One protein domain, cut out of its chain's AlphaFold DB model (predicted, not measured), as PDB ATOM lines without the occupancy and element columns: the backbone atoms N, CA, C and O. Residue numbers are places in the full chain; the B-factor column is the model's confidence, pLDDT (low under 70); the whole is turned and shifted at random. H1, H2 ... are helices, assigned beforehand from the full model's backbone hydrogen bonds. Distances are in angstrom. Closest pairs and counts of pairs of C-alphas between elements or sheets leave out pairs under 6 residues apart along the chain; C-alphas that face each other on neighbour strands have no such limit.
ATOM      1  N   GLN A 341      32.730  14.260 113.950       86.69
ATOM      2  CA  GLN A 341      33.548  15.272 113.267       86.69
ATOM      3  C   GLN A 341      33.433  15.157 111.739       86.69
ATOM      4  O   GLN A 341      33.378  16.164 111.024       86.69
ATOM      5  N   ALA A 342      33.381  13.926 111.215       82.44
ATOM      6  CA  ALA A 342      33.189  13.696 109.789       82.44
ATOM      7  C   ALA A 342      31.841  14.261 109.315       82.44
ATOM      8  O   ALA A 342      31.826  14.997 108.327       82.44
ATOM      9  N   ASP A 343      30.756  13.994 110.041       82.25
ATOM     10  CA  ASP A 343      29.400  14.429 109.704       82.25
ATOM     11  C   ASP A 343      29.245  15.952 109.798       82.25
ATOM     12  O   ASP A 343      28.715  16.574 108.875       82.25
ATOM     13  N   ARG A 344      29.804  16.594 110.834       81.38
ATOM     14  CA  ARG A 344      29.819  18.064 110.933       81.38
ATOM     15  C   ARG A 344      30.581  18.698 109.768       81.38
ATOM     16  O   ARG A 344      30.080  19.621 109.130       81.38
ATOM     17  N   SER A 345      31.745  18.144 109.414       80.31
ATOM     18  CA  SER A 345      32.512  18.626 108.257       80.31
ATOM     19  C   SER A 345      31.753  18.464 106.934       80.31
ATOM     20  O   SER A 345      31.926  19.272 106.024       80.31
ATOM     21  N   VAL A 346      30.889  17.448 106.815       82.50
ATOM     22  CA  VAL A 346      30.035  17.254 105.635       82.50
ATOM     23  C   VAL A 346      29.024  18.389 105.498       82.50
ATOM     24  O   VAL A 346      28.784  18.819 104.373       82.50
ATOM     25  N   VAL A 347      28.484  18.926 106.597       82.81
ATOM     26  CA  VAL A 347      27.550  20.066 106.554       82.81
ATOM     27  C   VAL A 347      28.219  21.312 105.969       82.81
ATOM     28  O   VAL A 347      27.656  21.951 105.076       82.81
ATOM     29  N   ASP A 348      29.442  21.623 106.404       84.62
ATOM     30  CA  ASP A 348      30.214  22.761 105.884       84.62
ATOM     31  C   ASP A 348      30.567  22.583 104.405       84.62
ATOM     32  O   ASP A 348      30.406  23.501 103.593       84.62
ATOM     33  N   LEU A 349      31.004  21.378 104.028       86.12
ATOM     34  CA  LEU A 349      31.286  21.044 102.635       86.12
ATOM     35  C   LEU A 349      30.016  21.121 101.776       86.12
ATOM     36  O   LEU A 349      30.069  21.679 100.686       86.12
ATOM     37  N   ALA A 350      28.873  20.637 102.265       86.44
ATOM     38  CA  ALA A 350      27.598  20.701 101.555       86.44
ATOM     39  C   ALA A 350      27.119  22.147 101.373       86.44
ATOM     40  O   ALA A 350      26.630  22.509 100.303       86.44
ATOM     41  N   ARG A 351      27.309  23.012 102.379       89.62
ATOM     42  CA  ARG A 351      27.044  24.452 102.244       89.62
ATOM     43  C   ARG A 351      27.921  25.079 101.162       89.62
ATOM     44  O   ARG A 351      27.420  25.868 100.364       89.62
ATOM     45  N   ARG A 352      29.204  24.712 101.114       90.56
ATOM     46  CA  ARG A 352      30.133  25.181 100.080       90.56
ATOM     47  C   ARG A 352      29.755  24.674  98.689       90.56
ATOM     48  O   ARG A 352      29.846  25.454  97.750       90.56
ATOM     49  N   VAL A 353      29.313  23.421  98.559       92.31
ATOM     50  CA  VAL A 353      28.797  22.871  97.292       92.31
ATOM     51  C   VAL A 353      27.623  23.706  96.805       92.31
ATOM     52  O   VAL A 353      27.712  24.231  95.705       92.31
ATOM     53  N   ARG A 354      26.614  23.957  97.651       91.75
ATOM     54  CA  ARG A 354      25.467  24.807  97.281       91.75
ATOM     55  C   ARG A 354      25.894  26.196  96.796       91.75
ATOM     56  O   ARG A 354      25.461  26.648  95.746       91.75
ATOM     57  N   GLN A 355      26.817  26.848  97.507       93.06
ATOM     58  CA  GLN A 355      27.338  28.159  97.098       93.06
ATOM     59  C   GLN A 355      28.099  28.109  95.755       93.06
ATOM     60  O   GLN A 355      28.051  29.047  94.955       93.06
ATOM     61  N   GLN A 356      28.846  27.030  95.505       94.44
ATOM     62  CA  GLN A 356      29.532  26.837  94.229       94.44
ATOM     63  C   GLN A 356      28.549  26.512  93.100       94.44
ATOM     64  O   GLN A 356      28.761  26.999  91.995       94.44
ATOM     65  N   GLU A 357      27.485  25.753  93.364       92.62
ATOM     66  CA  GLU A 357      26.409  25.461  92.409       92.62
ATOM     67  C   GLU A 357      25.716  26.747  91.944       92.62
ATOM     68  O   GLU A 357      25.641  26.978  90.739       92.62
ATOM     69  N   GLU A 358      25.364  27.652  92.861       92.94
ATOM     70  CA  GLU A 358      24.830  28.984  92.518       92.94
ATOM     71  C   GLU A 358      25.796  29.777  91.613       92.94
ATOM     72  O   GLU A 358      25.408  30.407  90.626       92.94
ATOM     73  N   SER A 359      27.099  29.719  91.907       93.00
ATOM     74  CA  SER A 359      28.125  30.382  91.089       93.00
ATOM     75  C   SER A 359      28.287  29.730  89.708       93.00
ATOM     76  O   SER A 359      28.538  30.423  88.720       93.00
ATOM     77  N   LEU A 360      28.147  28.401  89.624       93.38
ATOM     78  CA  LEU A 360      28.166  27.651  88.368       93.38
ATOM     79  C   LEU A 360      26.972  28.039  87.492       93.38
ATOM     80  O   LEU A 360      27.175  28.290  86.307       93.38
ATOM     81  N   GLU A 361      25.770  28.158  88.057       91.56
ATOM     82  CA  GLU A 361      24.577  28.647  87.348       91.56
ATOM     83  C   GLU A 361      24.775  30.070  86.805       91.56
ATOM     84  O   GLU A 361      24.459  30.359  85.643       91.56
ATOM     85  N   GLY A 362      25.394  30.949  87.599       91.25
ATOM     86  CA  GLY A 362      25.776  32.291  87.158       91.25
ATOM     87  C   GLY A 362      26.737  32.273  85.962       91.25
ATOM     88  O   GLY A 362      26.562  33.033  85.006       91.25
ATOM     89  N   TYR A 363      27.727  31.376  85.960       91.50
ATOM     90  CA  TYR A 363      28.635  31.214  84.821       91.50
ATOM     91  C   TYR A 363      27.964  30.591  83.596       91.50
ATOM     92  O   TYR A 363      28.285  31.017  82.488       91.50
ATOM     93  N   VAL A 364      27.034  29.643  83.773       88.81
ATOM     94  CA  VAL A 364      26.217  29.092  82.677       88.81
ATOM     95  C   VAL A 364      25.460  30.216  81.987       88.81
ATOM     96  O   VAL A 364      25.557  30.354  80.771       88.81
ATOM     97  N   THR A 365      24.802  31.076  82.764       89.00
ATOM     98  CA  THR A 365      24.076  32.242  82.246       89.00
ATOM     99  C   THR A 365      25.010  33.203  81.505       89.00
ATOM    100  O   THR A 365      24.718  33.616  80.387       89.00
ATOM    101  N   ALA A 366      26.182  33.509  82.071       88.31
ATOM    102  CA  ALA A 366      27.160  34.419  81.466       88.31
ATOM    103  C   ALA A 366      27.847  33.874  80.197       88.31
ATOM    104  O   ALA A 366      28.420  34.653  79.431       88.31
ATOM    105  N   MET A 367      27.835  32.554  79.976       88.12
ATOM    106  CA  MET A 367      28.368  31.928  78.761       88.12
ATOM    107  C   MET A 367      27.292  31.577  77.727       88.12
ATOM    108  O   MET A 367      27.637  31.016  76.686       88.12
ATOM    109  N   GLN A 368      26.015  31.896  77.981       87.06
ATOM    110  CA  GLN A 368      24.941  31.677  77.015       87.06
ATOM    111  C   GLN A 368      25.237  32.415  75.711       87.06
ATOM    112  O   GLN A 368      25.445  33.626  75.679       87.06
ATOM    113  N   CYS A 369      25.235  31.669  74.611       87.62
ATOM    114  CA  CYS A 369      25.442  32.212  73.285       87.62
ATOM    115  C   CYS A 369      24.104  32.269  72.550       87.62
ATOM    116  O   CYS A 369      23.370  31.287  72.496       87.62
ATOM    117  N   HIS A 370      23.826  33.395  71.897       85.12
ATOM    118  CA  HIS A 370      22.634  33.567  71.064       85.12
ATOM    119  C   HIS A 370      22.554  32.577  69.882       85.12
ATOM    120  O   HIS A 370      21.487  32.409  69.302       85.12
ATOM    121  N   LEU A 371      23.665  31.920  69.518       84.50
ATOM    122  CA  LEU A 371      23.737  30.946  68.419       84.50
ATOM    123  C   LEU A 371      23.551  29.488  68.866       84.50
ATOM    124  O   LEU A 371      23.487  28.613  68.006       84.50
ATOM    125  N   GLY A 372      23.503  29.198  70.170       83.56
ATOM    126  CA  GLY A 372      23.309  27.836  70.676       83.56
ATOM    127  C   GLY A 372      24.092  27.517  71.949       83.56
ATOM    128  O   GLY A 372      24.583  28.405  72.644       83.56
ATOM    129  N   ASP A 373      24.212  26.222  72.246       86.69
ATOM    130  CA  ASP A 373      24.835  25.720  73.474       86.69
ATOM    131  C   ASP A 373      26.363  25.907  73.474       86.69
ATOM    132  O   ASP A 373      27.134  25.148  72.877       86.69
ATOM    133  N   PHE A 374      26.825  26.941  74.177       89.44
ATOM    134  CA  PHE A 374      28.250  27.211  74.305       89.44
ATOM    135  C   PHE A 374      28.975  26.220  75.233       89.44
ATOM    136  O   PHE A 374      30.188  26.043  75.095       89.44
ATOM    137  N   GLU A 375      28.275  25.547  76.152       86.75
ATOM    138  CA  GLU A 375      28.869  24.547  77.044       86.75
ATOM    139  C   GLU A 375      29.372  23.354  76.229       86.75
ATOM    140  O   GLU A 375      30.537  22.955  76.351       86.75
ATOM    141  N   GLN A 376      28.541  22.857  75.308       88.06
ATOM    142  CA  GLN A 376      28.919  21.799  74.375       88.06
ATOM    143  C   GLN A 376      30.115  22.217  73.502       88.06
ATOM    144  O   GLN A 376      31.064  21.444  73.323       88.06
ATOM    145  N   TYR A 377      30.120  23.456  73.000       89.19
ATOM    146  CA  TYR A 377      31.241  24.000  72.231       89.19
ATOM    147  C   TYR A 377      32.546  24.051  73.047       89.19
ATOM    148  O   TYR A 377      33.608  23.619  72.579       89.19
ATOM    149  N   ALA A 378      32.479  24.546  74.285       88.94
ATOM    150  CA  ALA A 378      33.620  24.636  75.189       88.94
ATOM    151  C   ALA A 378      34.143  23.253  75.611       88.94
ATOM    152  O   ALA A 378      35.360  23.062  75.704       88.94
ATOM    153  N   ALA A 379      33.252  22.275  75.804       89.88
ATOM    154  CA  ALA A 379      33.610  20.887  76.086       89.88
ATOM    155  C   ALA A 379      34.449  20.279  74.950       89.88
ATOM    156  O   ALA A 379      35.515  19.717  75.209       89.88
ATOM    157  N   ILE A 380      34.035  20.471  73.688       91.06
ATOM    158  CA  ILE A 380      34.787  20.001  72.511       91.06
ATOM    159  C   ILE A 380      36.168  20.677  72.442       91.06
ATOM    160  O   ILE A 380      37.177  20.000  72.228       91.06
ATOM    161  N   ARG A 381      36.247  21.999  72.666       89.12
ATOM    162  CA  ARG A 381      37.518  22.757  72.660       89.12
ATOM    163  C   ARG A 381      38.485  22.256  73.741       89.12
ATOM    164  O   ARG A 381      39.686  22.136  73.496       89.12
ATOM    165  N   ARG A 382      37.968  21.909  74.921       88.50
ATOM    166  CA  ARG A 382      38.744  21.328  76.023       88.50
ATOM    167  C   ARG A 382      39.202  19.902  75.730       88.50
ATOM    168  O   ARG A 382      40.356  19.586  76.000       88.50
ATOM    169  N   GLU A 383      38.345  19.057  75.159       90.38
ATOM    170  CA  GLU A 383      38.697  17.678  74.794       90.38
ATOM    171  C   GLU A 383      39.841  17.640  73.767       90.38
ATOM    172  O   GLU A 383      40.777  16.850  73.910       90.38
ATOM    173  N   ILE A 384      39.815  18.558  72.792       90.62
ATOM    174  CA  ILE A 384      40.916  18.799  71.845       90.62
ATOM    175  C   ILE A 384      42.206  19.136  72.605       90.62
ATOM    176  O   ILE A 384      43.207  18.436  72.441       90.62
ATOM    177  N   GLY A 385      42.177  20.133  73.497       88.06
ATOM    178  CA  GLY A 385      43.351  20.534  74.281       88.06
ATOM    179  C   GLY A 385      43.878  19.438  75.222       88.06
ATOM    180  O   GLY A 385      45.088  19.293  75.410       88.06
ATOM    181  N   ASP A 386      43.001  18.618  75.802       86.94
ATOM    182  CA  ASP A 386      43.377  17.478  76.648       86.94
ATOM    183  C   ASP A 386      44.014  16.340  75.837       86.94
ATOM    184  O   ASP A 386      44.914  15.653  76.332       86.94
ATOM    185  N   LEU A 387      43.556  16.100  74.606       86.00
ATOM    186  CA  LEU A 387      44.144  15.111  73.697       86.00
ATOM    187  C   LEU A 387      45.490  15.575  73.129       86.00
ATOM    188  O   LEU A 387      46.417  14.767  73.048       86.00
ATOM    189  N   GLU A 388      45.627  16.863  72.811       87.62
ATOM    190  CA  GLU A 388      46.883  17.471  72.355       87.62
ATOM    191  C   GLU A 388      47.955  17.420  73.456       87.62
ATOM    192  O   GLU A 388      49.059  16.922  73.222       87.62
ATOM    193  N   ARG A 389      47.610  17.802  74.697       85.81
ATOM    194  CA  ARG A 389      48.524  17.701  75.852       85.81
ATOM    195  C   ARG A 389      48.949  16.265  76.152       85.81
ATOM    196  O   ARG A 389      50.128  16.005  76.380       85.81
ATOM    197  N   ARG A 390      48.014  15.307  76.123       81.38
ATOM    198  CA  ARG A 390      48.333  13.876  76.305       81.38
ATOM    199  C   ARG A 390      49.246  13.341  75.198       81.38
ATOM    200  O   ARG A 390      50.079  12.479  75.473       81.38
ATOM    201  N   GLY A 391      49.100  13.847  73.973       75.94
ATOM    202  CA  GLY A 391      49.975  13.538  72.842       75.94
ATOM    203  C   GLY A 391      51.402  14.056  73.026       75.94
ATOM    204  O   GLY A 391      52.336  13.316  72.740       75.94
ATOM    205  N   ALA A 392      51.568  15.267  73.566       73.25
ATOM    206  CA  ALA A 392      52.881  15.857  73.839       73.25
ATOM    207  C   ALA A 392      53.665  15.103  74.932       73.25
ATOM    208  O   ALA A 392      54.868  14.914  74.806       73.25
ATOM    209  N   VAL A 393      52.987  14.617  75.980       71.94
ATOM    210  CA  VAL A 393      53.632  13.916  77.112       71.94
ATOM    211  C   VAL A 393      53.984  12.453  76.795       71.94
ATOM    212  O   VAL A 393      54.951  11.923  77.329       71.94
ATOM    213  N   ARG A 394      53.209  11.770  75.939       66.31
ATOM    214  CA  ARG A 394      53.404  10.344  75.580       66.31
ATOM    215  C   ARG A 394      53.895  10.135  74.142       66.31
ATOM    216  O   ARG A 394      53.714   9.052  73.582       66.31
ATOM    217  N   GLY A 395      54.462  11.175  73.529       61.22
ATOM    218  CA  GLY A 395      54.794  11.219  72.104       61.22
ATOM    219  C   GLY A 395      55.771  10.136  71.648       61.22
ATOM    220  O   GLY A 395      55.604   9.607  70.555       61.22
ATOM    221  N   GLU A 396      56.727   9.744  72.492       60.69
ATOM    222  CA  GLU A 396      57.780   8.785  72.126       60.69
ATOM    223  C   GLU A 396      57.410   7.323  72.431       60.69
ATOM    224  O   GLU A 396      57.767   6.432  71.666       60.69
ATOM    225  N   SER A 397      56.614   7.061  73.475       65.25
ATOM    226  CA  SER A 397      56.319   5.699  73.964       65.25
ATOM    227  C   SER A 397      55.032   5.063  73.413       65.25
ATOM    228  O   SER A 397      54.759   3.901  73.700       65.25
ATOM    229  N   ALA A 398      54.203   5.810  72.676       72.62
ATOM    230  CA  ALA A 398      52.926   5.312  72.151       72.62
ATOM    231  C   ALA A 398      53.089   4.587  70.804       72.62
ATOM    232  O   ALA A 398      53.804   5.076  69.922       72.62
ATOM    233  N   SER A 399      52.366   3.478  70.624       81.31
ATOM    234  CA  SER A 399      52.371   2.668  69.397       81.31
ATOM    235  C   SER A 399      51.810   3.426  68.183       81.31
ATOM    236  O   SER A 399      51.023   4.365  68.329       81.31
ATOM    237  N   HIS A 400      52.177   3.006  66.965       80.00
ATOM    238  CA  HIS A 400      51.680   3.610  65.719       80.00
ATOM    239  C   HIS A 400      50.141   3.637  65.659       80.00
ATOM    240  O   HIS A 400      49.546   4.679  65.389       80.00
ATOM    241  N   ALA A 401      49.493   2.527  66.028       82.31
ATOM    242  CA  ALA A 401      48.035   2.410  66.068       82.31
ATOM    243  C   ALA A 401      47.376   3.385  67.067       82.31
ATOM    244  O   ALA A 401      46.318   3.952  66.793       82.31
ATOM    245  N   GLU A 402      47.998   3.637  68.224       82.19
ATOM    246  CA  GLU A 402      47.489   4.611  69.201       82.19
ATOM    247  C   GLU A 402      47.640   6.059  68.723       82.19
ATOM    248  O   GLU A 402      46.795   6.899  69.044       82.19
ATOM    249  N   ARG A 403      48.703   6.366  67.966       80.75
ATOM    250  CA  ARG A 403      48.911   7.691  67.365       80.75
ATOM    251  C   ARG A 403      47.881   7.959  66.272       80.75
ATOM    252  O   ARG A 403      47.255   9.015  66.287       80.75
ATOM    253  N   GLU A 404      47.648   6.988  65.395       85.81
ATOM    254  CA  GLU A 404      46.652   7.071  64.324       85.81
ATOM    255  C   GLU A 404      45.231   7.228  64.882       85.81
ATOM    256  O   GLU A 404      44.506   8.151  64.505       85.81
ATOM    257  N   LYS A 405      44.861   6.420  65.885       87.00
ATOM    258  CA  LYS A 405      43.569   6.540  66.576       87.00
ATOM    259  C   LYS A 405      43.380   7.924  67.204       87.00
ATOM    260  O   LYS A 405      42.308   8.516  67.082       87.00
ATOM    261  N   ARG A 406      44.417   8.462  67.853       85.25
ATOM    262  CA  ARG A 406      44.390   9.804  68.455       85.25
ATOM    263  C   ARG A 406      44.253  10.897  67.397       85.25
ATOM    264  O   ARG A 406      43.474  11.826  67.590       85.25
ATOM    265  N   GLN A 407      44.963  10.775  66.279       86.69
ATOM    266  CA  GLN A 407      44.875  11.714  65.164       86.69
ATOM    267  C   GLN A 407      43.478  11.699  64.524       86.69
ATOM    268  O   GLN A 407      42.920  12.762  64.234       86.69
ATOM    269  N   GLY A 408      42.871  10.517  64.375       90.31
ATOM    270  CA  GLY A 408      41.486  10.367  63.924       90.31
ATOM    271  C   GLY A 408      40.484  11.022  64.880       90.31
ATOM    272  O   GLY A 408      39.606  11.768  64.442       90.31
ATOM    273  N   GLN A 409      40.658  10.834  66.193       90.44
ATOM    274  CA  GLN A 409      39.842  11.495  67.220       90.44
ATOM    275  C   GLN A 409      39.982  13.022  67.172       90.44
ATOM    276  O   GLN A 409      38.974  13.725  67.163       90.44
ATOM    277  N   LEU A 410      41.208  13.541  67.071       90.81
ATOM    278  CA  LEU A 410      41.476  14.977  66.978       90.81
ATOM    279  C   LEU A 410      40.844  15.592  65.722       90.81
ATOM    280  O   LEU A 410      40.241  16.663  65.784       90.81
ATOM    281  N   THR A 411      40.935  14.894  64.590       92.12
ATOM    282  CA  THR A 411      40.332  15.319  63.317       92.12
ATOM    283  C   THR A 411      38.807  15.355  63.414       92.12
ATOM    284  O   THR A 411      38.184  16.344  63.021       92.12
ATOM    285  N   SER A 412      38.203  14.320  64.004       93.12
ATOM    286  CA  SER A 412      36.760  14.254  64.251       93.12
ATOM    287  C   SER A 412      36.280  15.374  65.182       93.12
ATOM    288  O   SER A 412      35.329  16.086  64.857       93.12
ATOM    289  N   LEU A 413      36.975  15.608  66.299       92.25
ATOM    290  CA  LEU A 413      36.637  16.671  67.249       92.25
ATOM    291  C   LEU A 413      36.781  18.065  66.633       92.25
ATOM    292  O   LEU A 413      35.893  18.896  66.803       92.25
ATOM    293  N   ARG A 414      37.837  18.319  65.849       92.38
ATOM    294  CA  ARG A 414      38.004  19.586  65.116       92.38
ATOM    295  C   ARG A 414      36.894  19.801  64.089       92.38
ATOM    296  O   ARG A 414      36.416  20.925  63.951       92.38
ATOM    297  N   ARG A 415      36.454  18.746  63.392       93.06
ATOM    298  CA  ARG A 415      35.308  18.815  62.469       93.06
ATOM    299  C   ARG A 415      34.015  19.156  63.214       93.06
ATOM    300  O   ARG A 415      33.311  20.065  62.791       93.06
ATOM    301  N   ARG A 416      33.739  18.482  64.337       91.81
ATOM    302  CA  ARG A 416      32.574  18.758  65.200       91.81
ATOM    303  C   ARG A 416      32.594  20.183  65.755       91.81
ATOM    304  O   ARG A 416      31.570  20.849  65.727       91.81
ATOM    305  N   MET A 417      33.759  20.669  66.187       92.12
ATOM    306  CA  MET A 417      33.930  22.041  66.672       92.12
ATOM    307  C   MET A 417      33.612  23.073  65.585       92.12
ATOM    308  O   MET A 417      32.898  24.029  65.855       92.12
ATOM    309  N   LYS A 418      34.114  22.877  64.356       90.81
ATOM    310  CA  LYS A 418      33.859  23.786  63.224       90.81
ATOM    311  C   LYS A 418      32.397  23.793  62.775       90.81
ATOM    312  O   LYS A 418      31.917  24.822  62.324       90.81
ATOM    313  N   ALA A 419      31.716  22.652  62.878       90.75
ATOM    314  CA  ALA A 419      30.304  22.514  62.523       90.75
ATOM    315  C   ALA A 419      29.347  23.079  63.589       90.75
ATOM    316  O   ALA A 419      28.149  23.181  63.340       90.75
ATOM    317  N   HIS A 420      29.850  23.416  64.777       90.69
ATOM    318  CA  HIS A 420      29.025  23.904  65.869       90.69
ATOM    319  C   HIS A 420      28.603  25.370  65.634       90.69
ATOM    320  O   HIS A 420      29.478  26.199  65.370       90.69
ATOM    321  N   PRO A 421      27.319  25.742  65.811       89.00
ATOM    322  CA  PRO A 421      26.821  27.106  65.571       89.00
ATOM    323  C   PRO A 421      27.613  28.207  66.296       89.00
ATOM    324  O   PRO A 421      27.989  29.218  65.706       89.00
ATOM    325  N   CYS A 422      27.976  27.973  67.561       88.62
ATOM    326  CA  CYS A 422      28.789  28.898  68.359       88.62
ATOM    327  C   CYS A 422      30.224  29.131  67.839       88.62
ATOM    328  O   CYS A 422      30.906  30.022  68.349       88.62
ATOM    329  N   HIS A 423      30.709  28.374  66.844       89.12
ATOM    330  CA  HIS A 423      32.045  28.578  66.269       89.12
ATOM    331  C   HIS A 423      32.186  29.947  65.587       89.12
ATOM    332  O   HIS A 423      33.275  30.528  65.630       89.12
ATOM    333  N   ALA A 424      31.084  30.454  65.020       87.31
ATOM    334  CA  ALA A 424      30.994  31.727  64.304       87.31
ATOM    335  C   ALA A 424      30.634  32.932  65.200       87.31
ATOM    336  O   ALA A 424      30.502  34.044  64.698       87.31
ATOM    337  N   CYS A 425      30.470  32.737  66.513       88.62
ATOM    338  CA  CYS A 425      30.128  33.815  67.441       88.62
ATOM    339  C   CYS A 425      31.270  34.848  67.562       88.62
ATOM    340  O   CYS A 425      32.427  34.465  67.753       88.62
ATOM    341  N   SER A 426      30.943  36.144  67.518       87.25
ATOM    342  CA  SER A 426      31.880  37.263  67.730       87.25
ATOM    343  C   SER A 426      32.484  37.266  69.136       87.25
ATOM    344  O   SER A 426      33.693  37.412  69.297       87.25
ATOM    345  N   ASP A 427      31.661  37.007  70.152       87.62
ATOM    346  CA  ASP A 427      32.037  37.068  71.573       87.62
ATOM    347  C   ASP A 427      32.533  35.723  72.120       87.62
ATOM    348  O   ASP A 427      32.613  35.487  73.330       87.62
ATOM    349  N   ARG A 428      32.921  34.810  71.220       86.44
ATOM    350  CA  ARG A 428      33.348  33.443  71.543       86.44
ATOM    351  C   ARG A 428      34.442  33.382  72.604       86.44
ATOM    352  O   ARG A 428      34.418  32.487  73.441       86.44
ATOM    353  N   GLU A 429      35.415  34.290  72.581       88.38
ATOM    354  CA  GLU A 429      36.495  34.284  73.576       88.38
ATOM    355  C   GLU A 429      36.025  34.798  74.951       88.38
ATOM    356  O   GLU A 429      36.570  34.396  75.979       88.38
ATOM    357  N   GLN A 430      34.980  35.631  75.016       87.88
ATOM    358  CA  GLN A 430      34.357  36.012  76.285       87.88
ATOM    359  C   GLN A 430      33.589  34.835  76.890       87.88
ATOM    360  O   GLN A 430      33.841  34.489  78.045       87.88
ATOM    361  N   HIS A 431      32.744  34.163  76.102       88.69
ATOM    362  CA  HIS A 431      32.061  32.944  76.544       88.69
ATOM    363  C   HIS A 431      33.065  31.841  76.930       88.69
ATOM    364  O   HIS A 431      32.881  31.160  77.935       88.69
ATOM    365  N   ALA A 432      34.185  31.707  76.205       87.81
ATOM    366  CA  ALA A 432      35.239  30.739  76.524       87.81
ATOM    367  C   ALA A 432      35.922  31.006  77.875       87.81
ATOM    368  O   ALA A 432      36.205  30.053  78.598       87.81
ATOM    369  N   ARG A 433      36.144  32.276  78.252       89.56
ATOM    370  CA  ARG A 433      36.680  32.632  79.581       89.56
ATOM    371  C   ARG A 433      35.724  32.239  80.707       89.56
ATOM    372  O   ARG A 433      36.170  31.734  81.737       89.56
ATOM    373  N   TRP A 434      34.421  32.452  80.519       91.44
ATOM    374  CA  TRP A 434      33.403  32.018  81.482       91.44
ATOM    375  C   TRP A 434      33.314  30.495  81.562       91.44
ATOM    376  O   TRP A 434      33.339  29.951  82.664       91.44
ATOM    377  N   ALA A 435      33.348  29.804  80.421       89.81
ATOM    378  CA  ALA A 435      33.382  28.348  80.374       89.81
ATOM    379  C   ALA A 435      34.631  27.768  81.063       89.81
ATOM    380  O   ALA A 435      34.540  26.770  81.773       89.81
ATOM    381  N   GLU A 436      35.808  28.387  80.917       89.06
ATOM    382  CA  GLU A 436      37.025  27.949  81.612       89.06
ATOM    383  C   GLU A 436      36.898  28.079  83.138       89.06
ATOM    384  O   GLU A 436      37.244  27.145  83.870       89.06
ATOM    385  N   ARG A 437      36.349  29.203  83.623       91.25
ATOM    386  CA  ARG A 437      36.051  29.405  85.052       91.25
ATOM    387  C   ARG A 437      35.028  28.395  85.562       91.25
ATOM    388  O   ARG A 437      35.264  27.797  86.610       91.25
ATOM    389  N   TRP A 438      33.962  28.152  84.799       93.50
ATOM    390  CA  TRP A 438      32.957  27.133  85.101       93.50
ATOM    391  C   TRP A 438      33.591  25.753  85.223       93.50
ATOM    392  O   TRP A 438      33.445  25.096  86.245       93.50
ATOM    393  N   TRP A 439      34.402  25.337  84.251       89.31
ATOM    394  CA  TRP A 439      35.053  24.032  84.277       89.31
ATOM    395  C   TRP A 439      36.063  23.863  85.415       89.31
ATOM    396  O   TRP A 439      36.310  22.730  85.846       89.31
ATOM    397  N   LYS A 440      36.720  24.948  85.840       91.31
ATOM    398  CA  LYS A 440      37.609  24.938  87.003       91.31
ATOM    399  C   LYS A 440      36.788  24.762  88.278       91.31
ATOM    400  O   LYS A 440      37.060  23.834  89.033       91.31
ATOM    401  N   LEU A 441      35.764  25.593  88.461       93.00
ATOM    402  CA  LEU A 441      34.896  25.543  89.631       93.00
ATOM    403  C   LEU A 441      34.157  24.202  89.721       93.00
ATOM    404  O   LEU A 441      34.159  23.587  90.777       93.00
ATOM    405  N   ARG A 442      33.648  23.674  88.601       93.62
ATOM    406  CA  ARG A 442      32.966  22.377  88.534       93.62
ATOM    407  C   ARG A 442      33.867  21.235  88.991       93.62
ATOM    408  O   ARG A 442      33.429  20.386  89.753       93.62
ATOM    409  N   ARG A 443      35.143  21.234  88.581       91.69
ATOM    410  CA  ARG A 443      36.124  20.243  89.059       91.69
ATOM    411  C   ARG A 443      36.343  20.334  90.570       91.69
ATOM    412  O   ARG A 443      36.452  19.291  91.210       91.69
ATOM    413  N   GLU A 444      36.431  21.547  91.114       92.56
ATOM    414  CA  GLU A 444      36.556  21.774  92.559       92.56
ATOM    415  C   GLU A 444      35.296  21.289  93.302       92.56
ATOM    416  O   GLU A 444      35.412  20.606  94.317       92.56
ATOM    417  N   THR A 445      34.101  21.552  92.766       93.00
ATOM    418  CA  THR A 445      32.819  21.077  93.316       93.00
ATOM    419  C   THR A 445      32.711  19.552  93.277       93.00
ATOM    420  O   THR A 445      32.460  18.935  94.310       93.00
ATOM    421  N   ASP A 446      33.014  18.915  92.140       92.19
ATOM    422  CA  ASP A 446      33.024  17.451  92.000       92.19
ATOM    423  C   ASP A 446      34.053  16.790  92.950       92.19
ATOM    424  O   ASP A 446      33.911  15.636  93.371       92.19
ATOM    425  N   GLU A 447      35.150  17.481  93.275       92.00
ATOM    426  CA  GLU A 447      36.108  17.039  94.290       92.00
ATOM    427  C   GLU A 447      35.518  17.118  95.699       92.00
ATOM    428  O   GLU A 447      35.590  16.127  96.430       92.00
ATOM    429  N   ILE A 448      34.884  18.235  96.060       88.19
ATOM    430  CA  ILE A 448      34.232  18.405  97.364       88.19
ATOM    431  C   ILE A 448      33.105  17.380  97.552       88.19
ATOM    432  O   ILE A 448      33.033  16.731  98.595       88.19
ATOM    433  N   GLU A 449      32.277  17.137  96.535       87.38
ATOM    434  CA  GLU A 449      31.250  16.092  96.589       87.38
ATOM    435  C   GLU A 449      31.839  14.694  96.821       87.38
ATOM    436  O   GLU A 449      31.303  13.890  97.591       87.38
ATOM    437  N   ARG A 450      32.956  14.368  96.156       86.62
ATOM    438  CA  ARG A 450      33.657  13.097  96.390       86.62
ATOM    439  C   ARG A 450      34.199  13.016  97.813       86.62
ATOM    440  O   ARG A 450      34.109  11.947  98.416       86.62
ATOM    441  N   GLN A 451      34.721  14.117  98.354       83.81
ATOM    442  CA  GLN A 451      35.166  14.184  99.745       83.81
ATOM    443  C   GLN A 451      34.005  13.909 100.708       83.81
ATOM    444  O   GLN A 451      34.166  13.048 101.573       83.81
ATOM    445  N   ILE A 452      32.837  14.533 100.505       81.88
ATOM    446  CA  ILE A 452      31.613  14.271 101.283       81.88
ATOM    447  C   ILE A 452      31.282  12.774 101.271       81.88
ATOM    448  O   ILE A 452      31.279  12.136 102.323       81.88
ATOM    449  N   ARG A 453      31.131  12.179 100.076       76.88
ATOM    450  CA  ARG A 453      30.818  10.743  99.925       76.88
ATOM    451  C   ARG A 453      31.850   9.833 100.598       76.88
ATOM    452  O   ARG A 453      31.511   8.758 101.080       76.88
ATOM    453  N   SER A 454      33.122  10.231 100.610       76.19
ATOM    454  CA  SER A 454      34.199   9.429 101.198       76.19
ATOM    455  C   SER A 454      34.285   9.501 102.724       76.19
ATOM    456  O   SER A 454      34.823   8.564 103.317       76.19
ATOM    457  N   ARG A 455      33.795  10.580 103.348       75.50
ATOM    458  CA  ARG A 455      33.893  10.815 104.797       75.50
ATOM    459  C   ARG A 455      32.758  10.148 105.568       75.50
ATOM    460  O   ARG A 455      32.991   9.637 106.659       75.50
ATOM    461  N   THR A 456      31.574  10.060 104.974       70.06
ATOM    462  CA  THR A 456      30.427   9.380 105.584       70.06
ATOM    463  C   THR A 456      30.695   7.874 105.738       70.06
ATOM    464  O   THR A 456      31.171   7.202 104.811       70.06
TER     465      THR A 456
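AT A GLANCE: This is residues 341 to 456 of the 585 residues of the protein "Ski2-like helicase" of Rathayibacter tanaceti (UniProt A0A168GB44). Two antiparallel pairs of long helices make the two arms of a wide V: H1 and H5 lie side by side in one arm, and H2 and H3 form a helical hairpin in the other. The arms meet where the first part of H2 comes to H5, and the short H4 sits at this corner; at the far end of the hairpin arm, residues 396 to 401 stick out. The printed part has 116 residues with five named helices, H1 H2 H3 H4 H5 along the chain, and no named strand; the class is all helix. The whole is loose, with a radius of gyration of the C-alphas of 18.2 A, and flat, spanning 52 by 41 by 15 A.

HOW THE PARTS SIT: H1, residues 341 to 366, touches H5, residues 428 to 455, at a shallow tilt of 16 degrees, opposite ways; the closest C-alphas are those of Val 346 and Ile 452, 5.5 A apart. H2, residues 374 to 393, is close to H1 but not clearly touching, with the C-alphas of Val 364 and Glu 375 closest at 7.7 A. H2 touches H3, residues 400 to 419, at a shallow tilt of 24 degrees, opposite ways, in a hairpin; the C-alphas of Ile 384 and Leu 410 are closest, at 6.2 A. With residues 374 to 378 alone, H2 touches residues 431 to 436 of H5, about perpendicular at 76 degrees; the closest C-alphas, of Ala 378 and Ala 435, are 6.4 A apart. H2 only just touches H4, residues 421 to 424, with 3 pairs of C-alphas within 8 A, the closest being Phe 374 and Cys 422 at 6.2 A. H3 is apart from H1 and from H5, and H1 is apart from H4. In H1, H2, H3 and H5 every O i to N i+4 pair is within hydrogen-bond range; H4 is too short for such a pair.

IN THESE COORDINATES: H1 begins at C-alpha 341, (33.548, 15.272, 113.267), and measures 37.7 A from first to last C-alpha. H2 measures 28.8 A and H3 28.7 A, with C-alpha 400 at (51.680, 3.610, 65.719). H4 has four residues. H5, the longest helix with 28 residues, measures 40.2 A and ends at C-alpha 455, (33.893, 10.815, 104.797).

THE WHOLE: The two C-alphas farthest apart, those of Arg 344 and His 400, are 52.3 A apart, while the first and last printed C-alphas, of Gln 341 and Thr 456, are 10.2 A apart. The printed part has no cut. The links H3 to H4 and H4 to H5 are tight, H1 to H2 and H2 to H3 are short, and no link is long. The mean pLDDT of the printed part is 86.6, and residues 394 to 397 are under 70.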